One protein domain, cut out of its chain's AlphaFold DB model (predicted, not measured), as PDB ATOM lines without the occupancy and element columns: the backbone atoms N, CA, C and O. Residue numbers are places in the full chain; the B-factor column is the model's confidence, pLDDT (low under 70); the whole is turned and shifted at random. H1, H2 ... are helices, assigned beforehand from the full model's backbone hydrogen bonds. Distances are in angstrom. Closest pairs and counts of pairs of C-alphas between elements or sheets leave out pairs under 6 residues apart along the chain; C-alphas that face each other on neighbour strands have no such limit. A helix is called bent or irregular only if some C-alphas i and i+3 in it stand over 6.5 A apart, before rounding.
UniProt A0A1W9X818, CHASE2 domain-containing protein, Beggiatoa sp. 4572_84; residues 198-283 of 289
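AT A GLANCE: This is residues 198 to 283 of the 289 residues of the protein "CHASE2 domain-containing protein" of Beggiatoa sp. 4572_84 (UniProt A0A1W9X818). Three helices make a loose up-and-down bundle: H1 and H2 form a helical hairpin, a narrow V that meets beside its turn and opens away from it, and H3 folds back past them. The second half of H3, residues 270 to 283, sticks out as a bare arm that gives the model much of its length. The printed part has 86 residues with three named helices, in the order H1, H2, H3, and no named strand; the class is all helix. It is loose, with a radius of gyration of the C-alphas of 16.6 A, and spans 61 by 23 by 18 A.

IN THESE COORDINATES: H1, residues 200 to 220, begins with C-alpha 200 at (197.822, 152.087, 207.899) and is 30.1 A long from first to last C-alpha. H2, residues 223 to 247, is 35.0 A long; it is neither bent nor irregular, but only just: C-alphas 236 and 239 are 6.4 A apart. H3, residues 255 to 283, is 42.8 A long and ends with C-alpha 283 at (172.544, 180.935, 171.560).

HOW THE PARTS SIT: H1 touches H2 with residues 214 to 220 alone, and H2 touches H1 with residues 226 to 230 alone; the closest C-alphas, of Phe 218 and Gly 226, are 4.8 A apart. This hairpin has a shallow tilt of 26 degrees, opposite ways. H3 is close to H1 but not clearly touching: the closest C-alphas, of Thr 207 and Pro 257, are 7.4 A apart. H1 and H3 run the same way at a shallow tilt of 31 degrees. H2 and H3 are near each other, with 14 pairs of C-alphas within 10 A. In H1 and H3 every O i to N i+4 pair is within hydrogen-bond range; in H2, 19 of 21 are.

THE WHOLE: The C-alphas farthest apart, of Glu 248 and Gly 283, are 60.9 A apart. Residues 244 to 249, of which 244 to 247 belong to H2, stand free too. The printed part has no cut; the link from H1 to H2 is tight and that from H2 to H3 short. The mean pLDDT of the printed part is 79.5, and residues 253 to 258 and 280 to 283 are under 70.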
ATOM      1  N   LEU A 198     201.435 156.638 211.587       73.75
ATOM      2  CA  LEU A 198     200.228 155.986 212.098       73.75
ATOM      3  C   LEU A 198     199.998 154.633 211.412       73.75
ATOM      4  O   LEU A 198     200.253 154.517 210.205       73.75
ATOM      5  N   PRO A 199     199.438 153.639 212.131       81.88
ATOM      6  CA  PRO A 199     199.049 152.376 211.526       81.88
ATOM      7  C   PRO A 199     198.205 152.619 210.274       81.88
ATOM      8  O   PRO A 199     197.306 153.466 210.276       81.88
ATOM      9  N   SER A 200     198.459 151.861 209.205       81.00
ATOM     10  CA  SER A 200     197.822 152.087 207.899       81.00
ATOM     11  C   SER A 200     196.293 152.134 207.975       81.00
ATOM     12  O   SER A 200     195.666 152.905 207.255       81.00
ATOM     13  N   TRP A 201     195.687 151.361 208.883       83.50
ATOM     14  CA  TRP A 201     194.243 151.368 209.115       83.50
ATOM     15  C   TRP A 201     193.747 152.671 209.762       83.50
ATOM     16  O   TRP A 201     192.708 153.181 209.352       83.50
ATOM     17  N   VAL A 202     194.493 153.251 210.713       85.75
ATOM     18  CA  VAL A 202     194.162 154.556 211.317       85.75
ATOM     19  C   VAL A 202     194.265 155.639 210.260       85.75
ATOM     20  O   VAL A 202     193.358 156.456 210.122       85.75
ATOM     21  N   ASN A 203     195.343 155.618 209.473       81.62
ATOM     22  CA  ASN A 203     195.530 156.570 208.386       81.62
ATOM     23  C   ASN A 203     194.393 156.471 207.352       81.62
ATOM     24  O   ASN A 203     193.856 157.491 206.919       81.62
ATOM     25  N   PHE A 204     193.968 155.249 207.008       84.75
ATOM     26  CA  PHE A 204     192.820 155.013 206.133       84.75
ATOM     27  C   PHE A 204     191.514 155.555 206.729       84.75
ATOM     28  O   PHE A 204     190.811 156.299 206.050       84.75
ATOM     29  N   LEU A 205     191.206 155.243 207.993       88.56
ATOM     30  CA  LEU A 205     189.997 155.732 208.666       88.56
ATOM     31  C   LEU A 205     189.971 157.257 208.761       88.56
ATOM     32  O   LEU A 205     188.947 157.867 208.464       88.56
ATOM     33  N   LEU A 206     191.090 157.879 209.133       84.56
ATOM     34  CA  LEU A 206     191.208 159.330 209.245       84.56
ATOM     35  C   LEU A 206     191.056 160.001 207.875       84.56
ATOM     36  O   LEU A 206     190.340 160.993 207.749       84.56
ATOM     37  N   THR A 207     191.653 159.420 206.832       83.38
ATOM     38  CA  THR A 207     191.496 159.896 205.451       83.38
ATOM     39  C   THR A 207     190.050 159.756 204.969       83.38
ATOM     40  O   THR A 207     189.491 160.709 204.429       83.38
ATOM     41  N   ALA A 208     189.408 158.607 205.198       86.94
ATOM     42  CA  ALA A 208     188.013 158.379 204.829       86.94
ATOM     43  C   ALA A 208     187.068 159.339 205.569       86.94
ATOM     44  O   ALA A 208     186.204 159.957 204.948       86.94
ATOM     45  N   LEU A 209     187.277 159.524 206.876       88.06
ATOM     46  CA  LEU A 209     186.524 160.468 207.697       88.06
ATOM     47  C   LEU A 209     186.667 161.902 207.172       88.06
ATOM     48  O   LEU A 209     185.667 162.602 207.030       88.06
ATOM     49  N   LEU A 210     187.886 162.327 206.827       84.00
ATOM     50  CA  LEU A 210     188.137 163.638 206.224       84.00
ATOM     51  C   LEU A 210     187.409 163.807 204.888       84.00
ATOM     52  O   LEU A 210     186.774 164.838 204.674       84.00
ATOM     53  N   ILE A 211     187.456 162.801 204.010       84.94
ATOM     54  CA  ILE A 211     186.739 162.833 202.728       84.94
ATOM     55  C   ILE A 211     185.231 162.973 202.963       84.94
ATOM     56  O   ILE A 211     184.589 163.784 202.297       84.94
ATOM     57  N   ILE A 212     184.662 162.235 203.921       88.31
ATOM     58  CA  ILE A 212     183.237 162.324 204.269       88.31
ATOM     59  C   ILE A 212     182.890 163.720 204.794       88.31
ATOM     60  O   ILE A 212     181.948 164.332 204.291       88.31
ATOM     61  N   ILE A 213     183.653 164.253 205.755       85.88
ATOM     62  CA  ILE A 213     183.431 165.596 206.317       85.88
ATOM     63  C   ILE A 213     183.458 166.645 205.204       85.88
ATOM     64  O   ILE A 213     182.543 167.462 205.103       85.88
ATOM     65  N   MET A 214     184.467 166.592 204.332       81.94
ATOM     66  CA  MET A 214     184.589 167.528 203.215       81.94
ATOM     67  C   MET A 214     183.429 167.381 202.232       81.94
ATOM     68  O   MET A 214     182.823 168.378 201.849       81.94
ATOM     69  N   SER A 215     183.059 166.150 201.879       84.50
ATOM     70  CA  SER A 215     181.937 165.874 200.977       84.50
ATOM     71  C   SER A 215     180.622 166.418 201.537       84.50
ATOM     72  O   SER A 215     179.855 167.039 200.806       84.50
ATOM     73  N   VAL A 216     180.380 166.263 202.843       86.19
ATOM     74  CA  VAL A 216     179.196 166.805 203.524       86.19
ATOM     75  C   VAL A 216     179.213 168.331 203.540       86.19
ATOM     76  O   VAL A 216     178.200 168.937 203.195       86.19
ATOM     77  N   LEU A 217     180.340 168.963 203.895       84.19
ATOM     78  CA  LEU A 217     180.477 170.425 203.854       84.19
ATOM     79  C   LEU A 217     180.139 170.954 202.457       84.19
ATOM     80  O   LEU A 217     179.349 171.880 202.294       84.19
ATOM     81  N   PHE A 218     180.669 170.315 201.428       80.94
ATOM     82  CA  PHE A 218     180.453 170.742 200.059       80.94
ATOM     83  C   PHE A 218     179.080 170.405 199.473       80.94
ATOM     84  O   PHE A 218     178.650 171.089 198.548       80.94
ATOM     85  N   ALA A 219     178.407 169.367 199.967       85.75
ATOM     86  CA  ALA A 219     177.039 169.048 199.572       85.75
ATOM     87  C   ALA A 219     176.024 170.003 200.216       85.75
ATOM     88  O   ALA A 219     174.969 170.269 199.645       85.75
ATOM     89  N   ARG A 220     176.325 170.506 201.422       88.19
ATOM     90  CA  ARG A 220     175.405 171.350 202.198       88.19
ATOM     91  C   ARG A 220     175.579 172.845 201.945       88.19
ATOM     92  O   ARG A 220     174.614 173.590 202.090       88.19
ATOM     93  N   PHE A 221     176.784 173.285 201.593       85.44
ATOM     94  CA  PHE A 221     177.103 174.692 201.359       85.44
ATOM     95  C   PHE A 221     177.368 174.958 199.873       85.44
ATOM     96  O   PHE A 221     177.955 174.135 199.177       85.44
ATOM     97  N   SER A 222     176.978 176.141 199.384       80.75
ATOM     98  CA  SER A 222     177.328 176.597 198.027       80.75
ATOM     99  C   SER A 222     178.842 176.507 197.789       80.75
ATOM    100  O   SER A 222     179.598 176.726 198.739       80.75
ATOM    101  N   SER A 223     179.283 176.260 196.545       76.88
ATOM    102  CA  SER A 223     180.698 175.965 196.223       76.88
ATOM    103  C   SER A 223     181.691 176.948 196.865       76.88
ATOM    104  O   SER A 223     182.699 176.530 197.435       76.88
ATOM    105  N   PHE A 224     181.349 178.242 196.893       80.00
ATOM    106  CA  PHE A 224     182.159 179.272 197.545       80.00
ATOM    107  C   PHE A 224     182.296 179.072 199.067       80.00
ATOM    108  O   PHE A 224     183.407 178.990 199.589       80.00
ATOM    109  N   TRP A 225     181.182 178.945 199.794       82.81
ATOM    110  CA  TRP A 225     181.200 178.769 201.251       82.81
ATOM    111  C   TRP A 225     181.784 177.424 201.690       82.81
ATOM    112  O   TRP A 225     182.463 177.370 202.712       82.81
ATOM    113  N   GLY A 226     181.586 176.358 200.910       82.62
ATOM    114  CA  GLY A 226     182.237 175.071 201.164       82.62
ATOM    115  C   GLY A 226     183.765 175.172 201.091       82.62
ATOM    116  O   GLY A 226     184.467 174.605 201.929       82.62
ATOM    117  N   MET A 227     184.291 175.957 200.143       80.69
ATOM    118  CA  MET A 227     185.731 176.201 200.009       80.69
ATOM    119  C   MET A 227     186.281 177.007 201.193       80.69
ATOM    120  O   MET A 227     187.302 176.639 201.770       80.69
ATOM    121  N   VAL A 228     185.575 178.062 201.612       84.88
ATOM    122  CA  VAL A 228     185.974 178.868 202.778       84.88
ATOM    123  C   VAL A 228     185.946 178.032 204.061       84.88
ATOM    124  O   VAL A 228     186.932 178.002 204.793       84.88
ATOM    125  N   LEU A 229     184.852 177.310 204.326       85.56
ATOM    126  CA  LEU A 229     184.698 176.500 205.541       85.56
ATOM    127  C   LEU A 229     185.708 175.353 205.608       85.56
ATOM    128  O   LEU A 229     186.273 175.108 206.672       85.56
ATOM    129  N   SER A 230     185.972 174.675 204.488       81.75
ATOM    130  CA  SER A 230     186.999 173.629 204.430       81.75
ATOM    131  C   SER A 230     188.402 174.193 204.656       81.75
ATOM    132  O   SER A 230     189.167 173.618 205.426       81.75
ATOM    133  N   GLY A 231     188.725 175.350 204.067       82.44
ATOM    134  CA  GLY A 231     189.988 176.048 204.318       82.44
ATOM    135  C   GLY A 231     190.168 176.420 205.793       82.44
ATOM    136  O   GLY A 231     191.203 176.117 206.385       82.44
ATOM    137  N   VAL A 232     189.136 177.001 206.413       87.75
ATOM    138  CA  VAL A 232     189.139 177.346 207.845       87.75
ATOM    139  C   VAL A 232     189.294 176.098 208.710       87.75
ATOM    140  O   VAL A 232     190.123 176.092 209.613       87.75
ATOM    141  N   PHE A 233     188.560 175.022 208.422       85.75
ATOM    142  CA  PHE A 233     188.694 173.755 209.140       85.75
ATOM    143  C   PHE A 233     190.131 173.214 209.076       85.75
ATOM    144  O   PHE A 233     190.686 172.793 210.091       85.75
ATOM    145  N   ILE A 234     190.769 173.262 207.905       82.62
ATOM    146  CA  ILE A 234     192.147 172.786 207.746       82.62
ATOM    147  C   ILE A 234     193.114 173.635 208.582       82.62
ATOM    148  O   ILE A 234     193.922 173.088 209.332       82.62
ATOM    149  N   ILE A 235     193.022 174.960 208.482       84.62
ATOM    150  CA  ILE A 235     193.961 175.873 209.149       84.62
ATOM    151  C   ILE A 235     193.754 175.881 210.667       84.62
ATOM    152  O   ILE A 235     194.728 175.877 211.412       84.62
ATOM    153  N   ILE A 236     192.505 175.893 211.133       89.94
ATOM    154  CA  ILE A 236     192.177 176.086 212.553       89.94
ATOM    155  C   ILE A 236     192.129 174.766 213.325       89.94
ATOM    156  O   ILE A 236     192.403 174.763 214.520       89.94
ATOM    157  N   ILE A 237     191.797 173.646 212.677       86.19
ATOM    158  CA  ILE A 237     191.658 172.350 213.359       86.19
ATOM    159  C   ILE A 237     192.781 171.400 212.946       86.19
ATOM    160  O   ILE A 237     193.533 170.941 213.803       86.19
ATOM    161  N   MET A 238     192.942 171.118 211.649       82.88
ATOM    162  CA  MET A 238     193.896 170.086 211.211       82.88
ATOM    163  C   MET A 238     195.354 170.477 211.453       82.88
ATOM    164  O   MET A 238     196.138 169.636 211.888       82.88
ATOM    165  N   LEU A 239     195.730 171.735 211.208       84.38
ATOM    166  CA  LEU A 239     197.108 172.181 211.410       84.38
ATOM    167  C   LEU A 239     197.511 172.131 212.898       84.38
ATOM    168  O   LEU A 239     198.528 171.501 213.186       84.38
ATOM    169  N   PRO A 240     196.731 172.663 213.862       88.31
ATOM    170  CA  PRO A 240     197.048 172.506 215.282       88.31
ATOM    171  C   PRO A 240     197.075 171.051 215.750       88.31
ATOM    172  O   PRO A 240     197.993 170.676 216.473       88.31
ATOM    173  N   VAL A 241     196.135 170.211 215.299       85.94
ATOM    174  CA  VAL A 241     196.135 168.771 215.624       85.94
ATOM    175  C   VAL A 241     197.390 168.086 215.081       85.94
ATOM    176  O   VAL A 241     198.012 167.293 215.783       85.94
ATOM    177  N   SER A 242     197.812 168.428 213.861       82.31
ATOM    178  CA  SER A 242     199.055 167.919 213.279       82.31
ATOM    179  C   SER A 242     200.288 168.375 214.044       82.31
ATOM    180  O   SER A 242     201.193 167.575 214.248       82.31
ATOM    181  N   MET A 243     200.333 169.639 214.466       82.44
ATOM    182  CA  MET A 243     201.432 170.172 215.273       82.44
ATOM    183  C   MET A 243     201.488 169.508 216.649       82.44
ATOM    184  O   MET A 243     202.574 169.194 217.122       82.44
ATOM    185  N   TYR A 244     200.331 169.264 217.269       84.62
ATOM    186  CA  TYR A 244     200.228 168.561 218.544       84.62
ATOM    187  C   TYR A 244     200.729 167.115 218.426       84.62
ATOM    188  O   TYR A 244     201.604 166.712 219.179       84.62
ATOM    189  N   LEU A 245     200.258 166.361 217.429       78.88
ATOM    190  CA  LEU A 245     200.688 164.973 217.212       78.88
ATOM    191  C   LEU A 245     202.158 164.858 216.790       78.88
ATOM    192  O   LEU A 245     202.824 163.886 217.138       78.88
ATOM    193  N   PHE A 246     202.694 165.863 216.097       76.00
ATOM    194  CA  PHE A 246     204.110 165.895 215.743       76.00
ATOM    195  C   PHE A 246     205.027 166.038 216.970       76.00
ATOM    196  O   PHE A 246     206.149 165.536 216.934       76.00
ATOM    197  N   ARG A 247     204.556 166.659 218.067       73.88
ATOM    198  CA  ARG A 247     205.299 166.686 219.346       73.88
ATOM    199  C   ARG A 247     205.505 165.282 219.913       73.88
ATOM    200  O   ARG A 247     206.567 165.004 220.448       73.88
ATOM    201  N   GLU A 248     204.538 164.397 219.698       75.38
ATOM    202  CA  GLU A 248     204.583 162.978 220.083       75.38
ATOM    203  C   GLU A 248     205.287 162.101 219.029       75.38
ATOM    204  O   GLU A 248     205.087 160.891 218.982       75.38
ATOM    205  N   ALA A 249     206.067 162.704 218.120       70.06
ATOM    206  CA  ALA A 249     206.744 162.021 217.017       70.06
ATOM    207  C   ALA A 249     205.804 161.239 216.067       70.06
ATOM    208  O   ALA A 249     206.242 160.322 215.367       70.06
ATOM    209  N   VAL A 250     204.527 161.630 215.972       75.50
ATOM    210  CA  VAL A 250     203.564 161.041 215.032       75.50
ATOM    211  C   VAL A 250     203.457 161.905 213.777       75.50
ATOM    212  O   VAL A 250     203.042 163.065 213.822       75.50
ATOM    213  N   TRP A 251     203.793 161.332 212.617       72.25
ATOM    214  CA  TRP A 251     203.678 162.027 211.330       72.25
ATOM    215  C   TRP A 251     202.343 161.736 210.638       72.25
ATOM    216  O   TRP A 251     202.025 160.591 210.306       72.25
ATOM    217  N   LEU A 252     201.579 162.791 210.347       71.94
ATOM    218  CA  LEU A 252     200.285 162.706 209.678       71.94
ATOM    219  C   LEU A 252     200.382 162.969 208.160       71.94
ATOM    220  O   LEU A 252     200.863 164.012 207.724       71.94
ATOM    221  N   TYR A 253     199.855 162.054 207.335       67.88
ATOM    222  CA  TYR A 253     199.881 162.131 205.859       67.88
ATOM    223  C   TYR A 253     198.567 162.646 205.227       67.88
ATOM    224  O   TYR A 253     198.196 162.231 204.132       67.88
ATOM    225  N   PHE A 254     197.833 163.555 205.877       68.25
ATOM    226  CA  PHE A 254     196.511 163.990 205.379       68.25
ATOM    227  C   PHE A 254     196.555 165.110 204.321       68.25
ATOM    228  O   PHE A 254     195.536 165.410 203.702       68.25
ATOM    229  N   ILE A 255     197.709 165.746 204.093       67.81
ATOM    230  CA  ILE A 255     197.819 166.906 203.188       67.81
ATOM    231  C   ILE A 255     197.539 166.508 201.729       67.81
ATOM    232  O   ILE A 255     196.886 167.245 200.995       67.81
ATOM    233  N   LEU A 256     197.999 165.327 201.308       69.44
ATOM    234  CA  LEU A 256     197.962 164.917 199.902       69.44
ATOM    235  C   LEU A 256     196.529 164.640 199.402       69.44
ATOM    236  O   LEU A 256     196.148 165.220 198.385       69.44
ATOM    237  N   PRO A 257     195.681 163.874 200.123       65.69
ATOM    238  CA  PRO A 257     194.271 163.721 199.757       65.69
ATOM    239  C   PRO A 257     193.506 165.052 199.734       65.69
ATOM    240  O   PRO A 257     192.680 165.272 198.850       65.69
ATOM    241  N   LEU A 258     193.799 165.965 200.667       68.31
ATOM    242  CA  LEU A 258     193.132 167.269 200.737       68.31
ATOM    243  C   LEU A 258     193.471 168.161 199.541       68.31
ATOM    244  O   LEU A 258     192.572 168.776 198.968       68.31
ATOM    245  N   ILE A 259     194.744 168.202 199.136       72.44
ATOM    246  CA  ILE A 259     195.173 168.932 197.937       72.44
ATOM    247  C   ILE A 259     194.476 168.363 196.698       72.44
ATOM    248  O   ILE A 259     193.964 169.128 195.885       72.44
ATOM    249  N   VAL A 260     194.399 167.035 196.570       78.56
ATOM    250  CA  VAL A 260     193.745 166.384 195.423       78.56
ATOM    251  C   VAL A 260     192.264 166.758 195.337       78.56
ATOM    252  O   VAL A 260     191.802 167.138 194.262       78.56
ATOM    253  N   VAL A 261     191.527 166.717 196.453       73.00
ATOM    254  CA  VAL A 261     190.101 167.092 196.478       73.00
ATOM    255  C   VAL A 261     189.905 168.568 196.120       73.00
ATOM    256  O   VAL A 261     188.997 168.893 195.355       73.00
ATOM    257  N   GLN A 262     190.761 169.464 196.623       72.56
ATOM    258  CA  GLN A 262     190.669 170.881 196.274       72.56
ATOM    259  C   GLN A 262     190.994 171.146 194.799       72.56
ATOM    260  O   GLN A 262     190.246 171.868 194.141       72.56
ATOM    261  N   ILE A 263     192.053 170.536 194.255       81.50
ATOM    262  CA  ILE A 263     192.427 170.687 192.840       81.50
ATOM    263  C   ILE A 263     191.326 170.145 191.928       81.50
ATOM    264  O   ILE A 263     190.935 170.825 190.980       81.50
ATOM    265  N   TYR A 264     190.803 168.950 192.222       81.94
ATOM    266  CA  TYR A 264     189.737 168.338 191.430       81.94
ATOM    267  C   TYR A 264     188.505 169.242 191.356       81.94
ATOM    268  O   TYR A 264     187.946 169.443 190.281       81.94
ATOM    269  N   ARG A 265     188.123 169.851 192.481       73.25
ATOM    270  CA  ARG A 265     186.963 170.740 192.531       73.25
ATOM    271  C   ARG A 265     187.192 172.069 191.813       73.25
ATOM    272  O   ARG A 265     186.294 172.582 191.157       73.25
ATOM    273  N   ILE A 266     188.395 172.634 191.919       79.81
ATOM    274  CA  ILE A 266     188.751 173.822 191.137       79.81
ATOM    275  C   ILE A 266     188.609 173.504 189.643       79.81
ATOM    276  O   ILE A 266     187.997 174.285 188.919       79.81
ATOM    277  N   ALA A 267     189.106 172.347 189.195       83.31
ATOM    278  CA  ALA A 267     188.978 171.914 187.806       83.31
ATOM    279  C   ALA A 267     187.509 171.739 187.377       83.31
ATOM    280  O   ALA A 267     187.123 172.288 186.346       83.31
ATOM    281  N   SER A 268     186.672 171.081 188.190       81.50
ATOM    282  CA  SER A 268     185.247 170.899 187.870       81.50
ATOM    283  C   SER A 268     184.491 172.227 187.771       81.50
ATOM    284  O   SER A 268     183.750 172.446 186.816       81.50
ATOM    285  N   ASP A 269     184.728 173.155 188.705       79.94
ATOM    286  CA  ASP A 269     184.097 174.482 188.682       79.94
ATOM    287  C   ASP A 269     184.544 175.302 187.451       79.94
ATOM    288  O   ASP A 269     183.795 176.152 186.958       79.94
ATOM    289  N   PHE A 270     185.764 175.085 186.940       82.38
ATOM    290  CA  PHE A 270     186.241 175.718 185.706       82.38
ATOM    291  C   PHE A 270     185.572 175.141 184.456       82.38
ATOM    292  O   PHE A 270     185.192 175.920 183.574       82.38
ATOM    293  N   ASP A 271     185.410 173.819 184.387       83.12
ATOM    294  CA  ASP A 271     184.772 173.144 183.254       83.12
ATOM    295  C   ASP A 271     183.293 173.535 183.135       83.12
ATOM    296  O   ASP A 271     182.864 173.978 182.067       83.12
ATOM    297  N   GLU A 272     182.546 173.541 184.244       82.06
ATOM    298  CA  GLU A 272     181.140 173.978 184.256       82.06
ATOM    299  C   GLU A 272     180.979 175.433 183.773       82.06
ATOM    300  O   GLU A 272     180.117 175.748 182.944       82.06
ATOM    301  N   ARG A 273     181.852 176.348 184.223       81.06
ATOM    302  CA  ARG A 273     181.836 177.754 183.767       81.06
ATOM    303  C   ARG A 273     182.194 177.898 182.291       81.06
ATOM    304  O   ARG A 273     181.769 178.870 181.656       81.06
ATOM    305  N   ARG A 274     183.017 176.998 181.751       80.25
ATOM    306  CA  ARG A 274     183.409 176.991 180.338       80.25
ATOM    307  C   ARG A 274     182.264 176.492 179.464       80.25
ATOM    308  O   ARG A 274     181.971 177.127 178.453       80.25
ATOM    309  N   GLU A 275     181.578 175.432 179.878       82.06
ATOM    310  CA  GLU A 275     180.391 174.918 179.189       82.06
ATOM    311  C   GLU A 275     179.258 175.948 179.161       82.06
ATOM    312  O   GLU A 275     178.709 176.222 178.093       82.06
ATOM    313  N   GLN A 276     178.982 176.619 180.284       79.50
ATOM    314  CA  GLN A 276     177.984 177.695 180.334       79.50
ATOM    315  C   GLN A 276     178.336 178.870 179.405       79.50
ATOM    316  O   GLN A 276     177.462 179.401 178.716       79.50
ATOM    317  N   ARG A 277     179.619 179.254 179.318       77.12
ATOM    318  CA  ARG A 277     180.083 180.287 178.371       77.12
ATOM    319  C   ARG A 277     179.930 179.861 176.909       77.12
ATOM    320  O   ARG A 277     179.557 180.688 176.074       77.12
ATOM    321  N   ASN A 278     180.192 178.593 176.601       74.69
ATOM    322  CA  ASN A 278     180.066 178.048 175.250       74.69
ATOM    323  C   ASN A 278     178.594 177.934 174.821       74.69
ATOM    324  O   ASN A 278     178.255 178.327 173.705       74.69
ATOM    325  N   LEU A 279     177.708 177.486 175.715       74.94
ATOM    326  CA  LEU A 279     176.260 177.425 175.477       74.94
ATOM    327  C   LEU A 279     175.647 178.828 175.330       74.94
ATOM    328  O   LEU A 279     174.867 179.064 174.407       74.94
ATOM    329  N   GLY A 280     176.063 179.792 176.160       64.50
ATOM    330  CA  GLY A 280     175.641 181.193 176.039       64.50
ATOM    331  C   GLY A 280     176.125 181.879 174.752       64.50
ATOM    332  O   GLY A 280     175.399 182.683 174.172       64.50
ATOM    333  N   SER A 281     177.314 181.524 174.250       59.84
ATOM    334  CA  SER A 281     177.838 182.050 172.974       59.84
ATOM    335  C   SER A 281     177.222 181.375 171.741       59.84
ATOM    336  O   SER A 281     177.173 181.980 170.670       59.84
ATOM    337  N   GLY A 282     176.731 180.136 171.873       56.69
ATOM    338  CA  GLY A 282     176.015 179.419 170.813       56.69
ATOM    339  C   GLY A 282     174.588 179.932 170.587       56.69
ATOM    340  O   GLY A 282     174.142 180.008 169.444       56.69
ATOM    341  N   GLY A 283     173.898 180.368 171.649       50.88
ATOM    342  CA  GLY A 283     172.544 180.935 171.560       50.88
ATOM    343  C   GLY A 283     172.460 182.256 170.783       50.88
ATOM    344  O   GLY A 283     171.487 182.491 170.076       50.88
TER     345      GLY A 283